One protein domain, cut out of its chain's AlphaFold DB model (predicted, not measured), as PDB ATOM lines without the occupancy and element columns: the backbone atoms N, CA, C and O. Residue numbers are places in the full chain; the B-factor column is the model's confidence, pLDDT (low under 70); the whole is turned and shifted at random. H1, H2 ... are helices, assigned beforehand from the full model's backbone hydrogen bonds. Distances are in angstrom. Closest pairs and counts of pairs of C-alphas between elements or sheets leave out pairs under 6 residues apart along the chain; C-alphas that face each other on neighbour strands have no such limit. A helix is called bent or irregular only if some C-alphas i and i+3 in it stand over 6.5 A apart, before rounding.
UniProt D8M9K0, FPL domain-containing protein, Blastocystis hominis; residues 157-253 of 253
ATOM      1  N   PRO A 157     -36.060  37.268 -13.988       93.44
ATOM      2  CA  PRO A 157     -35.085  36.369 -13.368       93.44
ATOM      3  C   PRO A 157     -35.707  35.163 -12.650       93.44
ATOM      4  O   PRO A 157     -35.112  34.088 -12.622       93.44
ATOM      5  N   SER A 158     -36.892  35.319 -12.054       91.50
ATOM      6  CA  SER A 158     -37.662  34.224 -11.440       91.50
ATOM      7  C   SER A 158     -38.023  33.147 -12.461       91.50
ATOM      8  O   SER A 158     -37.823  31.963 -12.194       91.50
ATOM      9  N   THR A 159     -38.486  33.557 -13.638       93.56
ATOM     10  CA  THR A 159     -38.868  32.673 -14.740       93.56
ATOM     11  C   THR A 159     -37.647  32.025 -15.387       93.56
ATOM     12  O   THR A 159     -37.623  30.815 -15.587       93.56
ATOM     13  N   LEU A 160     -36.566  32.775 -15.615       96.06
ATOM     14  CA  LEU A 160     -35.321  32.225 -16.167       96.06
ATOM     15  C   LEU A 160     -34.694  31.138 -15.273       96.06
ATOM     16  O   LEU A 160     -34.085  30.188 -15.772       96.06
ATOM     17  N   LYS A 161     -34.894  31.197 -13.947       95.62
ATOM     18  CA  LYS A 161     -34.464  30.122 -13.033       95.62
ATOM     19  C   LYS A 161     -35.095  28.770 -13.370       95.62
ATOM     20  O   LYS A 161     -34.430  27.760 -13.154       95.62
ATOM     21  N   TYR A 162     -36.317  28.725 -13.901       96.50
ATOM     22  CA  TYR A 162     -36.934  27.474 -14.353       96.50
ATOM     23  C   TYR A 162     -36.114  26.827 -15.480       96.50
ATOM     24  O   TYR A 162     -35.716  25.672 -15.355       96.50
ATOM     25  N   PHE A 163     -35.747  27.584 -16.518       97.38
ATOM     26  CA  PHE A 163     -34.926  27.061 -17.619       97.38
ATOM     27  C   PHE A 163     -33.536  26.625 -17.155       97.38
ATOM     28  O   PHE A 163     -33.027  25.598 -17.601       97.38
ATOM     29  N   LYS A 164     -32.950  27.344 -16.189       96.75
ATOM     30  CA  LYS A 164     -31.718  26.893 -15.531       96.75
ATOM     31  C   LYS A 164     -31.923  25.530 -14.869       96.75
ATOM     32  O   LYS A 164     -31.135  24.627 -15.117       96.75
ATOM     33  N   LYS A 165     -32.983  25.347 -14.073       96.56
ATOM     34  CA  LYS A 165     -33.277  24.060 -13.416       96.56
ATOM     35  C   LYS A 165     -33.404  22.904 -14.409       96.56
ATOM     36  O   LYS A 165     -32.897  21.830 -14.112       96.56
ATOM     37  N   LEU A 166     -33.988  23.125 -15.590       96.12
ATOM     38  CA  LEU A 166     -34.055  22.098 -16.636       96.12
ATOM     39  C   LEU A 166     -32.661  21.620 -17.072       96.12
ATOM     40  O   LEU A 166     -32.430  20.418 -17.159       96.12
ATOM     41  N   VAL A 167     -31.709  22.537 -17.277       96.38
ATOM     42  CA  VAL A 167     -30.322  22.168 -17.624       96.38
ATOM     43  C   VAL A 167     -29.642  21.418 -16.476       96.38
ATOM     44  O   VAL A 167     -28.987  20.403 -16.702       96.38
ATOM     45  N   TYR A 168     -29.831  21.864 -15.233       95.25
ATOM     46  CA  TYR A 168     -29.276  21.162 -14.067       95.25
ATOM     47  C   TYR A 168     -29.896  19.780 -13.865       95.25
ATOM     48  O   TYR A 168     -29.211  18.869 -13.401       95.25
ATOM     49  N   TYR A 169     -31.155  19.589 -14.259       93.88
ATOM     50  CA  TYR A 169     -31.767  18.271 -14.265       93.88
ATOM     51  C   TYR A 169     -31.064  17.338 -15.261       93.88
ATOM     52  O   TYR A 169     -30.691  16.231 -14.879       93.88
ATOM     53  N   VAL A 170     -30.747  17.801 -16.479       93.88
ATOM     54  CA  VAL A 170     -29.924  17.030 -17.437       93.88
ATOM     55  C   VAL A 170     -28.567  16.663 -16.837       93.88
ATOM     56  O   VAL A 170     -28.170  15.500 -16.880       93.88
ATOM     57  N   ILE A 171     -27.879  17.634 -16.230       93.56
ATOM     58  CA  ILE A 171     -26.599  17.410 -15.543       93.56
ATOM     59  C   ILE A 171     -26.741  16.306 -14.487       93.56
ATOM     60  O   ILE A 171     -25.926  15.385 -14.445       93.56
ATOM     61  N   SER A 172     -27.786  16.364 -13.655       92.75
ATOM     62  CA  SER A 172     -28.017  15.372 -12.601       92.75
ATOM     63  C   SER A 172     -28.224  13.960 -13.160       92.75
ATOM     64  O   SER A 172     -27.691  12.998 -12.605       92.75
ATOM     65  N   LEU A 173     -28.917  13.833 -14.298       91.62
ATOM     66  CA  LEU A 173     -29.113  12.552 -14.977       91.62
ATOM     67  C   LEU A 173     -27.792  12.009 -15.531       91.62
ATOM     68  O   LEU A 173     -27.507  10.829 -15.354       91.62
ATOM     69  N   VAL A 174     -26.955  12.859 -16.130       91.44
ATOM     70  CA  VAL A 174     -25.629  12.465 -16.641       91.44
ATOM     71  C   VAL A 174     -24.703  12.008 -15.512       91.44
ATOM     72  O   VAL A 174     -24.050  10.972 -15.637       91.44
ATOM     73  N   VAL A 175     -24.671  12.725 -14.386       90.38
ATOM     74  CA  VAL A 175     -23.880  12.326 -13.206       90.38
ATOM     75  C   VAL A 175     -24.370  10.988 -12.649       90.38
ATOM     76  O   VAL A 175     -23.566  10.099 -12.361       90.38
ATOM     77  N   THR A 176     -25.691  10.817 -12.554       90.81
ATOM     78  CA  THR A 176     -26.304   9.557 -12.114       90.81
ATOM     79  C   THR A 176     -25.922   8.416 -13.056       90.81
ATOM     80  O   THR A 176     -25.488   7.361 -12.593       90.81
ATOM     81  N   MET A 177     -25.987   8.641 -14.370       90.25
ATOM     82  CA  MET A 177     -25.566   7.672 -15.379       90.25
ATOM     83  C   MET A 177     -24.102   7.255 -15.194       90.25
ATOM     84  O   MET A 177     -23.820   6.059 -15.179       90.25
ATOM     85  N   ASN A 178     -23.185   8.209 -14.988       89.19
ATOM     86  CA  ASN A 178     -21.765   7.913 -14.776       89.19
ATOM     87  C   ASN A 178     -21.547   6.996 -13.559       89.19
ATOM     88  O   ASN A 178     -20.862   5.981 -13.663       89.19
ATOM     89  N   SER A 179     -22.213   7.286 -12.435       88.56
ATOM     90  CA  SER A 179     -22.126   6.449 -11.226       88.56
ATOM     91  C   SER A 179     -22.646   5.017 -11.437       88.56
ATOM     92  O   SER A 179     -22.117   4.055 -10.873       88.56
ATOM     93  N   MET A 180     -23.659   4.843 -12.294       88.06
ATOM     94  CA  MET A 180     -24.208   3.524 -12.624       88.06
ATOM     95  C   MET A 180     -23.297   2.718 -13.545       88.06
ATOM     96  O   MET A 180     -23.221   1.496 -13.400       88.06
ATOM     97  N   VAL A 181     -22.596   3.392 -14.462       87.62
ATOM     98  CA  VAL A 181     -21.569   2.770 -15.308       87.62
ATOM     99  C   VAL A 181     -20.412   2.268 -14.446       87.62
ATOM    100  O   VAL A 181     -20.015   1.115 -14.589       87.62
ATOM    101  N   GLU A 182     -19.934   3.073 -13.493       87.44
ATOM    102  CA  GLU A 182     -18.890   2.664 -12.537       87.44
ATOM    103  C   GLU A 182     -19.310   1.448 -11.691       87.44
ATOM    104  O   GLU A 182     -18.483   0.608 -11.343       87.44
ATOM    105  N   SER A 183     -20.610   1.317 -11.417       88.06
ATOM    106  CA  SER A 183     -21.196   0.210 -10.651       88.06
ATOM    107  C   SER A 183     -21.612  -1.001 -11.510       88.06
ATOM    108  O   SER A 183     -22.269  -1.908 -10.999       88.06
ATOM    109  N   ASN A 184     -21.272  -1.034 -12.806       85.12
ATOM    110  CA  ASN A 184     -21.639  -2.088 -13.770       85.12
ATOM    111  C   ASN A 184     -23.159  -2.370 -13.891       85.12
ATOM    112  O   ASN A 184     -23.572  -3.483 -14.222       85.12
ATOM    113  N   SER A 185     -24.023  -1.374 -13.654       81.94
ATOM    114  CA  SER A 185     -25.490  -1.525 -13.719       81.94
ATOM    115  C   SER A 185     -26.061  -1.172 -15.103       81.94
ATOM    116  O   SER A 185     -26.873  -0.260 -15.257       81.94
ATOM    117  N   PHE A 186     -25.635  -1.894 -16.142       81.19
ATOM    118  CA  PHE A 186     -25.898  -1.525 -17.545       81.19
ATOM    119  C   PHE A 186     -27.381  -1.493 -17.952       81.19
ATOM    120  O   PHE A 186     -27.753  -0.692 -18.805       81.19
ATOM    121  N   ALA A 187     -28.244  -2.299 -17.324       81.38
ATOM    122  CA  ALA A 187     -29.683  -2.276 -17.608       81.38
ATOM    123  C   ALA A 187     -30.318  -0.906 -17.286       81.38
ATOM    124  O   ALA A 187     -31.095  -0.379 -18.077       81.38
ATOM    125  N   ARG A 188     -29.919  -0.283 -16.168       82.94
ATOM    126  CA  ARG A 188     -30.427   1.031 -15.736       82.94
ATOM    127  C   ARG A 188     -29.798   2.199 -16.497       82.94
ATOM    128  O   ARG A 188     -30.399   3.265 -16.605       82.94
ATOM    129  N   VAL A 189     -28.606   1.996 -17.066       88.12
ATOM    130  CA  VAL A 189     -27.937   2.994 -17.916       88.12
ATOM    131  C   VAL A 189     -28.766   3.289 -19.167       88.12
ATOM    132  O   VAL A 189     -28.890   4.451 -19.544       88.12
ATOM    133  N   GLY A 190     -29.383   2.268 -19.779       87.75
ATOM    134  CA  GLY A 190     -30.256   2.453 -20.944       87.75
ATOM    135  C   GLY A 190     -31.465   3.347 -20.646       87.75
ATOM    136  O   GLY A 190     -31.737   4.290 -21.389       87.75
ATOM    137  N   GLU A 191     -32.145   3.109 -19.523       88.62
ATOM    138  CA  GLU A 191     -33.299   3.911 -19.086       88.62
ATOM    139  C   GLU A 191     -32.921   5.378 -18.834       88.62
ATOM    140  O   GLU A 191     -33.603   6.293 -19.296       88.62
ATOM    141  N   ILE A 192     -31.802   5.622 -18.144       90.62
ATOM    142  CA  ILE A 192     -31.326   6.988 -17.887       90.62
ATOM    143  C   ILE A 192     -30.869   7.675 -19.172       90.62
ATOM    144  O   ILE A 192     -31.143   8.861 -19.345       90.62
ATOM    145  N   SER A 193     -30.212   6.953 -20.080       91.38
ATOM    146  CA  SER A 193     -29.807   7.491 -21.381       91.38
ATOM    147  C   SER A 193     -31.014   8.003 -22.169       91.38
ATOM    148  O   SER A 193     -31.016   9.150 -22.617       91.38
ATOM    149  N   ASN A 194     -32.093   7.214 -22.237       91.69
ATOM    150  CA  ASN A 194     -33.348   7.647 -22.859       91.69
ATOM    151  C   ASN A 194     -33.917   8.897 -22.170       91.69
ATOM    152  O   ASN A 194     -34.269   9.863 -22.842       91.69
ATOM    153  N   ASN A 195     -33.905   8.943 -20.831       91.31
ATOM    154  CA  ASN A 195     -34.354  10.122 -20.088       91.31
ATOM    155  C   ASN A 195     -33.520  11.379 -20.391       91.31
ATOM    156  O   ASN A 195     -34.085  12.473 -20.439       91.31
ATOM    157  N   ILE A 196     -32.199  11.245 -20.572       93.19
ATOM    158  CA  ILE A 196     -31.301  12.344 -20.962       93.19
ATOM    159  C   ILE A 196     -31.658  12.836 -22.364       93.19
ATOM    160  O   ILE A 196     -31.823  14.042 -22.554       93.19
ATOM    161  N   ILE A 197     -31.809  11.917 -23.323       94.62
ATOM    162  CA  ILE A 197     -32.190  12.237 -24.704       94.62
ATOM    163  C   ILE A 197     -33.519  12.996 -24.714       94.62
ATOM    164  O   ILE A 197     -33.593  14.076 -25.295       94.62
ATOM    165  N   ASP A 198     -34.527  12.512 -23.988       94.25
ATOM    166  CA  ASP A 198     -35.832  13.168 -23.887       94.25
ATOM    167  C   ASP A 198     -35.744  14.585 -23.302       94.25
ATOM    168  O   ASP A 198     -36.457  15.487 -23.749       94.25
ATOM    169  N   GLN A 199     -34.882  14.818 -22.299       94.31
ATOM    170  CA  GLN A 199     -34.675  16.179 -21.791       94.31
ATOM    171  C   GLN A 199     -34.012  17.077 -22.834       94.31
ATOM    172  O   GLN A 199     -34.410  18.230 -22.984       94.31
ATOM    173  N   LEU A 200     -32.986  16.579 -23.529       95.88
ATOM    174  CA  LEU A 200     -32.255  17.355 -24.529       95.88
ATOM    175  C   LEU A 200     -33.149  17.705 -25.722       95.88
ATOM    176  O   LEU A 200     -33.121  18.848 -26.172       95.88
ATOM    177  N   LEU A 201     -33.992  16.770 -26.169       97.00
ATOM    178  CA  LEU A 201     -35.006  17.016 -27.195       97.00
ATOM    179  C   LEU A 201     -36.014  18.077 -26.738       97.00
ATOM    180  O   LEU A 201     -36.318  18.997 -27.490       97.00
ATOM    181  N   PHE A 202     -36.454  18.036 -25.478       97.75
ATOM    182  CA  PHE A 202     -37.307  19.095 -24.939       97.75
ATOM    183  C   PHE A 202     -36.605  20.466 -24.908       97.75
ATOM    184  O   PHE A 202     -37.210  21.476 -25.267       97.75
ATOM    185  N   LEU A 203     -35.330  20.533 -24.510       97.75
ATOM    186  CA  LEU A 203     -34.564  21.786 -24.552       97.75
ATOM    187  C   LEU A 203     -34.392  22.298 -25.988       97.75
ATOM    188  O   LEU A 203     -34.476  23.504 -26.221       97.75
ATOM    189  N   GLN A 204     -34.196  21.397 -26.952       97.75
ATOM    190  CA  GLN A 204     -34.171  21.730 -28.373       97.75
ATOM    191  C   GLN A 204     -35.517  22.308 -28.832       97.75
ATOM    192  O   GLN A 204     -35.524  23.341 -29.499       97.75
ATOM    193  N   ASP A 205     -36.646  21.712 -28.437       98.25
ATOM    194  CA  ASP A 205     -37.979  22.239 -28.749       98.25
ATOM    195  C   ASP A 205     -38.174  23.654 -28.197       98.25
ATOM    196  O   ASP A 205     -38.682  24.522 -28.905       98.25
ATOM    197  N   VAL A 206     -37.723  23.920 -26.965       97.81
ATOM    198  CA  VAL A 206     -37.753  25.268 -26.372       97.81
ATOM    199  C   VAL A 206     -36.927  26.251 -27.205       97.81
ATOM    200  O   VAL A 206     -37.426  27.325 -27.546       97.81
ATOM    201  N   LEU A 207     -35.696  25.884 -27.581       97.50
ATOM    202  CA  LEU A 207     -34.821  26.728 -28.403       97.50
ATOM    203  C   LEU A 207     -35.417  27.010 -29.790       97.50
ATOM    204  O   LEU A 207     -35.278  28.118 -30.315       97.50
ATOM    205  N   ASN A 208     -36.115  26.035 -30.371       97.50
ATOM    206  CA  ASN A 208     -36.738  26.151 -31.686       97.50
ATOM    207  C   ASN A 208     -37.919  27.130 -31.725       97.50
ATOM    208  O   ASN A 208     -38.254  27.601 -32.809       97.50
ATOM    209  N   ILE A 209     -38.522  27.483 -30.583       96.56
ATOM    210  CA  ILE A 209     -39.592  28.497 -30.537       96.56
ATOM    211  C   ILE A 209     -39.040  29.912 -30.793       96.56
ATOM    212  O   ILE A 209     -39.782  30.790 -31.222       96.56
ATOM    213  N   GLN A 210     -37.733  30.134 -30.607       94.81
ATOM    214  CA  GLN A 210     -37.062  31.411 -30.894       94.81
ATOM    215  C   GLN A 210     -37.546  32.600 -30.046       94.81
ATOM    216  O   GLN A 210     -37.578  33.732 -30.524       94.81
ATOM    217  N   VAL A 211     -37.857  32.376 -28.764       95.62
ATOM    218  CA  VAL A 211     -38.079  33.477 -27.807       95.62
ATOM    219  C   VAL A 211     -36.712  34.030 -27.367       95.62
ATOM    220  O   VAL A 211     -36.005  33.321 -26.649       95.62
ATOM    221  N   PRO A 212     -36.314  35.267 -27.739       94.62
ATOM    222  CA  PRO A 212     -34.921  35.717 -27.615       94.62
ATOM    223  C   PRO A 212     -34.355  35.631 -26.193       94.62
ATOM    224  O   PRO A 212     -33.313  35.021 -25.976       94.62
ATOM    225  N   CYS A 213     -35.088  36.146 -25.201       95.12
ATOM    226  CA  CYS A 213     -34.644  36.154 -23.804       95.12
ATOM    227  C   CYS A 213     -34.437  34.747 -23.222       95.12
ATOM    228  O   CYS A 213     -33.503  34.532 -22.451       95.12
ATOM    229  N   VAL A 214     -35.281  33.784 -23.603       96.88
ATOM    230  CA  VAL A 214     -35.161  32.385 -23.174       96.88
ATOM    231  C   VAL A 214     -34.013  31.713 -23.914       96.88
ATOM    232  O   VAL A 214     -33.212  31.026 -23.286       96.88
ATOM    233  N   ASN A 215     -33.900  31.932 -25.224       96.56
ATOM    234  CA  ASN A 215     -32.870  31.325 -26.058       96.56
ATOM    235  C   ASN A 215     -31.467  31.750 -25.645       96.56
ATOM    236  O   ASN A 215     -30.605  30.892 -25.469       96.56
ATOM    237  N   ASP A 216     -31.241  33.051 -25.483       96.75
ATOM    238  CA  ASP A 216     -29.930  33.583 -25.119       96.75
ATOM    239  C   ASP A 216     -29.509  33.068 -23.743       96.75
ATOM    240  O   ASP A 216     -28.396  32.566 -23.571       96.75
ATOM    241  N   TYR A 217     -30.436  33.084 -22.781       97.88
ATOM    242  CA  TYR A 217     -30.187  32.564 -21.443       97.88
ATOM    243  C   TYR A 217     -29.940  31.049 -21.436       97.88
ATOM    244  O   TYR A 217     -28.985  30.577 -20.822       97.88
ATOM    245  N   LEU A 218     -30.774  30.265 -22.125       97.25
ATOM    246  CA  LEU A 218     -30.657  28.808 -22.152       97.25
ATOM    247  C   LEU A 218     -29.374  28.359 -22.862       97.25
ATOM    248  O   LEU A 218     -28.707  27.450 -22.372       97.25
ATOM    249  N   LYS A 219     -28.987  29.020 -23.962       97.06
ATOM    250  CA  LYS A 219     -27.699  28.790 -24.638       97.06
ATOM    251  C   LYS A 219     -26.528  29.087 -23.709       97.06
ATOM    252  O   LYS A 219     -25.627  28.259 -23.608       97.06
ATOM    253  N   ASP A 220     -26.550  30.225 -23.014       97.06
ATOM    254  CA  ASP A 220     -25.489  30.601 -22.076       97.06
ATOM    255  C   ASP A 220     -25.325  29.556 -20.964       97.06
ATOM    256  O   ASP A 220     -24.217  29.078 -20.709       97.06
ATOM    257  N   VAL A 221     -26.436  29.128 -20.357       96.69
ATOM    258  CA  VAL A 221     -26.432  28.101 -19.307       96.69
ATOM    259  C   VAL A 221     -25.971  26.747 -19.851       96.69
ATOM    260  O   VAL A 221     -25.153  26.093 -19.210       96.69
ATOM    261  N   LEU A 222     -26.437  26.320 -21.028       95.56
ATOM    262  CA  LEU A 222     -25.991  25.068 -21.649       95.56
ATOM    263  C   LEU A 222     -24.484  25.082 -21.925       95.56
ATOM    264  O   LEU A 222     -23.784  24.135 -21.570       95.56
ATOM    265  N   VAL A 223     -23.959  26.155 -22.515       94.44
ATOM    266  CA  VAL A 223     -22.529  26.264 -22.830       94.44
ATOM    267  C   VAL A 223     -21.690  26.284 -21.555       94.44
ATOM    268  O   VAL A 223     -20.741  25.505 -21.440       94.44
ATOM    269  N   LYS A 224     -22.029  27.141 -20.588       93.56
ATOM    270  CA  LYS A 224     -21.230  27.320 -19.366       93.56
ATOM    271  C   LYS A 224     -21.362  26.149 -18.402       93.56
ATOM    272  O   LYS A 224     -20.356  25.615 -17.945       93.56
ATOM    273  N   GLU A 225     -22.590  25.755 -18.079       92.88
ATOM    274  CA  GLU A 225     -22.846  24.797 -17.004       92.88
ATOM    275  C   GLU A 225     -22.874  23.357 -17.493       92.88
ATOM    276  O   GLU A 225     -22.447  22.501 -16.739       92.88
ATOM    277  N   PHE A 226     -23.342  23.054 -18.708       91.12
ATOM    278  CA  PHE A 226     -23.389  21.670 -19.197       91.12
ATOM    279  C   PHE A 226     -22.131  21.314 -19.999       91.12
ATOM    280  O   PHE A 226     -21.335  20.477 -19.571       91.12
ATOM    281  N   PHE A 227     -21.887  21.995 -21.121       89.38
ATOM    282  CA  PHE A 227     -20.792  21.639 -22.026       89.38
ATOM    283  C   PHE A 227     -19.411  21.911 -21.429       89.38
ATOM    284  O   PHE A 227     -18.576  21.011 -21.396       89.38
ATOM    285  N   THR A 228     -19.163  23.127 -20.936       88.44
ATOM    286  CA  THR A 228     -17.831  23.508 -20.432       88.44
ATOM    287  C   THR A 228     -17.492  22.785 -19.132       88.44
ATOM    288  O   THR A 228     -16.359  22.361 -18.941       88.44
ATOM    289  N   ARG A 229     -18.465  22.630 -18.230       84.81
ATOM    290  CA  ARG A 229     -18.207  22.097 -16.887       84.81
ATOM    291  C   ARG A 229     -18.264  20.574 -16.796       84.81
ATOM    292  O   ARG A 229     -17.503  20.016 -16.015       84.81
ATOM    293  N   TYR A 230     -19.143  19.913 -17.554       80.44
ATOM    294  CA  TYR A 230     -19.324  18.455 -17.463       80.44
ATOM    295  C   TYR A 230     -18.836  17.703 -18.700       80.44
ATOM    296  O   TYR A 230     -18.284  16.617 -18.561       80.44
ATOM    297  N   CYS A 231     -19.007  18.248 -19.907       81.75
ATOM    298  CA  CYS A 231     -18.626  17.523 -21.124       81.75
ATOM    299  C   CYS A 231     -17.176  17.781 -21.564       81.75
ATOM    300  O   CYS A 231     -16.577  16.907 -22.184       81.75
ATOM    301  N   TYR A 232     -16.601  18.948 -21.259       81.25
ATOM    302  CA  TYR A 232     -15.302  19.375 -21.794       81.25
ATOM    303  C   TYR A 232     -14.166  18.385 -21.507       81.25
ATOM    304  O   TYR A 232     -13.432  18.017 -22.420       81.25
ATOM    305  N   GLU A 233     -14.055  17.896 -20.267       73.62
ATOM    306  CA  GLU A 233     -13.001  16.942 -19.891       73.62
ATOM    307  C   GLU A 233     -13.124  15.596 -20.620       73.62
ATOM    308  O   GLU A 233     -12.114  14.949 -20.897       73.62
ATOM    309  N   VAL A 234     -14.350  15.190 -20.968       72.12
ATOM    310  CA  VAL A 234     -14.633  13.956 -21.718       72.12
ATOM    311  C   VAL A 234     -14.363  14.149 -23.214       72.12
ATOM    312  O   VAL A 234     -13.817  13.260 -23.864       72.12
ATOM    313  N   ILE A 235     -14.716  15.316 -23.760       68.38
ATOM    314  CA  ILE A 235     -14.555  15.662 -25.183       68.38
ATOM    315  C   ILE A 235     -13.087  15.935 -25.547       68.38
ATOM    316  O   ILE A 235     -12.735  15.893 -26.724       68.38
ATOM    317  N   GLN A 236     -12.208  16.163 -24.566       67.12
ATOM    318  CA  GLN A 236     -10.774  16.382 -24.772       67.12
ATOM    319  C   GLN A 236      -9.930  15.142 -24.376       67.12
ATOM    320  O   GLN A 236      -9.126  15.213 -23.440       67.12
ATOM    321  N   PRO A 237     -10.046  13.990 -25.076       55.91
ATOM    322  CA  PRO A 237      -9.336  12.762 -24.703       55.91
ATOM    323  C   PRO A 237      -7.802  12.895 -24.798       55.91
ATOM    324  O   PRO A 237      -7.068  12.217 -24.072       55.91
ATOM    325  N   ASP A 238      -7.292  13.820 -25.618       52.44
ATOM    326  CA  ASP A 238      -5.861  13.912 -25.939       52.44
ATOM    327  C   ASP A 238      -4.994  14.664 -24.913       52.44
ATOM    328  O   ASP A 238      -3.769  14.522 -24.921       52.44
ATOM    329  N   CYS A 239      -5.574  15.396 -23.953       48.88
ATOM    330  CA  CYS A 239      -4.767  16.061 -22.917       48.88
ATOM    331  C   CYS A 239      -4.397  15.142 -21.736       48.88
ATOM    332  O   CYS A 239      -3.399  15.388 -21.046       48.88
ATOM    333  N   ASN A 240      -5.139  14.052 -21.518       46.69
ATOM    334  CA  ASN A 240      -4.921  13.147 -20.384       46.69
ATOM    335  C   ASN A 240      -4.008  11.951 -20.713       46.69
ATOM    336  O   ASN A 240      -3.301  11.461 -19.824       46.69
ATOM    337  N   MET A 241      -3.888  11.552 -21.985       44.66
ATOM    338  CA  MET A 241      -2.918  10.520 -22.394       44.66
ATOM    339  C   MET A 241      -1.454  10.983 -22.274       44.66
ATOM    340  O   MET A 241      -0.572  10.187 -21.934       44.66
ATOM    341  N   VAL A 242      -1.174  12.279 -22.460       45.25
ATOM    342  CA  VAL A 242       0.182  12.843 -22.298       45.25
ATOM    343  C   VAL A 242       0.593  12.906 -20.819       45.25
ATOM    344  O   VAL A 242       1.750  12.632 -20.481       45.25
ATOM    345  N   LYS A 243      -0.347  13.188 -19.907       42.94
ATOM    346  CA  LYS A 243      -0.081  13.220 -18.456       42.94
ATOM    347  C   LYS A 243       0.127  11.820 -17.862       42.94
ATOM    348  O   LYS A 243       0.982  11.659 -16.989       42.94
ATOM    349  N   MET A 244      -0.564  10.790 -18.365       38.66
ATOM    350  CA  MET A 244      -0.337   9.400 -17.938       38.66
ATOM    351  C   MET A 244       0.988   8.812 -18.451       38.66
ATOM    352  O   MET A 244       1.666   8.115 -17.691       38.66
ATOM    353  N   LYS A 245       1.419   9.127 -19.683       38.38
ATOM    354  CA  LYS A 245       2.738   8.693 -20.191       38.38
ATOM    355  C   LYS A 245       3.900   9.330 -19.418       38.38
ATOM    356  O   LYS A 245       4.834   8.617 -19.055       38.38
ATOM    357  N   LYS A 246       3.822  10.622 -19.065       39.62
ATOM    358  CA  LYS A 246       4.868  11.283 -18.252       39.62
ATOM    359  C   LYS A 246       4.970  10.726 -16.824       39.62
ATOM    360  O   LYS A 246       6.080  10.583 -16.325       39.62
ATOM    361  N   ARG A 247       3.853  10.329 -16.193       39.44
ATOM    362  CA  ARG A 247       3.855   9.695 -14.853       39.44
ATOM    363  C   ARG A 247       4.386   8.254 -14.829       39.44
ATOM    364  O   ARG A 247       4.874   7.822 -13.790       39.44
ATOM    365  N   LYS A 248       4.305   7.506 -15.939       38.38
ATOM    366  CA  LYS A 248       4.896   6.154 -16.043       38.38
ATOM    367  C   LYS A 248       6.406   6.190 -16.324       38.38
ATOM    368  O   LYS A 248       7.134   5.369 -15.774       38.38
ATOM    369  N   LEU A 249       6.884   7.172 -17.092       39.94
ATOM    370  CA  LEU A 249       8.317   7.376 -17.371       39.94
ATOM    371  C   LEU A 249       9.102   7.968 -16.185       39.94
ATOM    372  O   LEU A 249      10.301   7.741 -16.082       39.94
ATOM    373  N   SER A 250       8.447   8.678 -15.259       37.91
ATOM    374  CA  SER A 250       9.092   9.222 -14.050       37.91
ATOM    375  C   SER A 250       9.129   8.254 -12.858       37.91
ATOM    376  O   SER A 250       9.569   8.643 -11.782       37.91
ATOM    377  N   ARG A 251       8.607   7.029 -13.007       41.84
ATOM    378  CA  ARG A 251       8.620   5.968 -11.977       41.84
ATOM    379  C   ARG A 251       9.515   4.777 -12.347       41.84
ATOM    380  O   ARG A 251       9.483   3.760 -11.669       41.84
ATOM    381  N   SER A 252      10.269   4.889 -13.439       43.44
ATOM    382  CA  SER A 252      11.162   3.846 -13.969       43.44
ATOM    383  C   SER A 252      12.627   4.308 -14.064       43.44
ATOM    384  O   SER A 252      13.388   3.823 -14.899       43.44
ATOM    385  N   ARG A 253      13.034   5.229 -13.185       37.69
ATOM    386  CA  ARG A 253      14.434   5.516 -12.859       37.69
ATOM    387  C   ARG A 253      14.592   5.604 -11.354       37.69
ATOM    388  O   ARG A 253      13.667   6.173 -10.732       37.69
TER     389      ARG A 253
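AT A GLANCE: This is residues 157 to 253 of the 253 residues of the protein "FPL domain-containing protein" of Blastocystis hominis (UniProt D8M9K0). A long helical hairpin, H1 and H2, is joined by H3 into an up-and-down bundle of three helices, from which residues 236 to 253, with H4, stick out as a free tail. H2 and H3 meet near the turn between them and spread from there, while H3 runs beside the first half of H1. The printed part has 97 residues with four named helices, H1 to H4 in order, and no named strand; the class is all helix. It is loose, with a radius of gyration of the C-alphas of 17.8 A, and elongated, spanning 61 by 31 by 22 A.

HOW THE PARTS SIT: H1, residues 157 to 182, and H2, residues 186 to 208, form a hairpin and touch at a shallow tilt of 24 degrees, opposite ways; their closest C-alphas, of Met 177 and Val 189, are 5.8 A apart. H3, residues 212 to 235, touches H1 residues 160 to 171 alone, at a shallow tilt of 21 degrees, the same way; the closest C-alphas, of Ile 171 and Phe 226, are 6.5 A apart. H2 and H3 are also a hairpin, at 32 degrees, only just short of steep, opposite ways; residues 206 to 207 touch residues 214 to 218 alone, and the closest C-alphas, of Leu 207 and Asn 215, are 5.5 A apart. H4, residues 238 to 249, is apart from H1, H2 and H3. O i to N i+4 pairs are within hydrogen-bond range in 20 of 22 for H1, 17 of 19 for H2, 14 of 20 for H3 and 6 of 8 for H4.

IN THESE COORDINATES: H1 begins at C-alpha 157 (-35.085, 36.369, -13.368) and is 37.4 A long; H2 is 32.9 A. H3, 28.7 A, has a kink of 51 degrees near residue 229 and is only just irregular, C-alphas 230 and 233 being 6.9 A apart. H4, 17.8 A, ends at C-alpha 249 (8.317, 7.376, -17.371).

THE WHOLE: The C-alphas farthest apart, of Val 211 and Arg 253, are 61.3 A apart. Without residues 236 to 253 the body spans 42 by 23 by 23 A. The printed part has no cut, and its three links are tight. Residues 235 to 253 have pLDDT under 70.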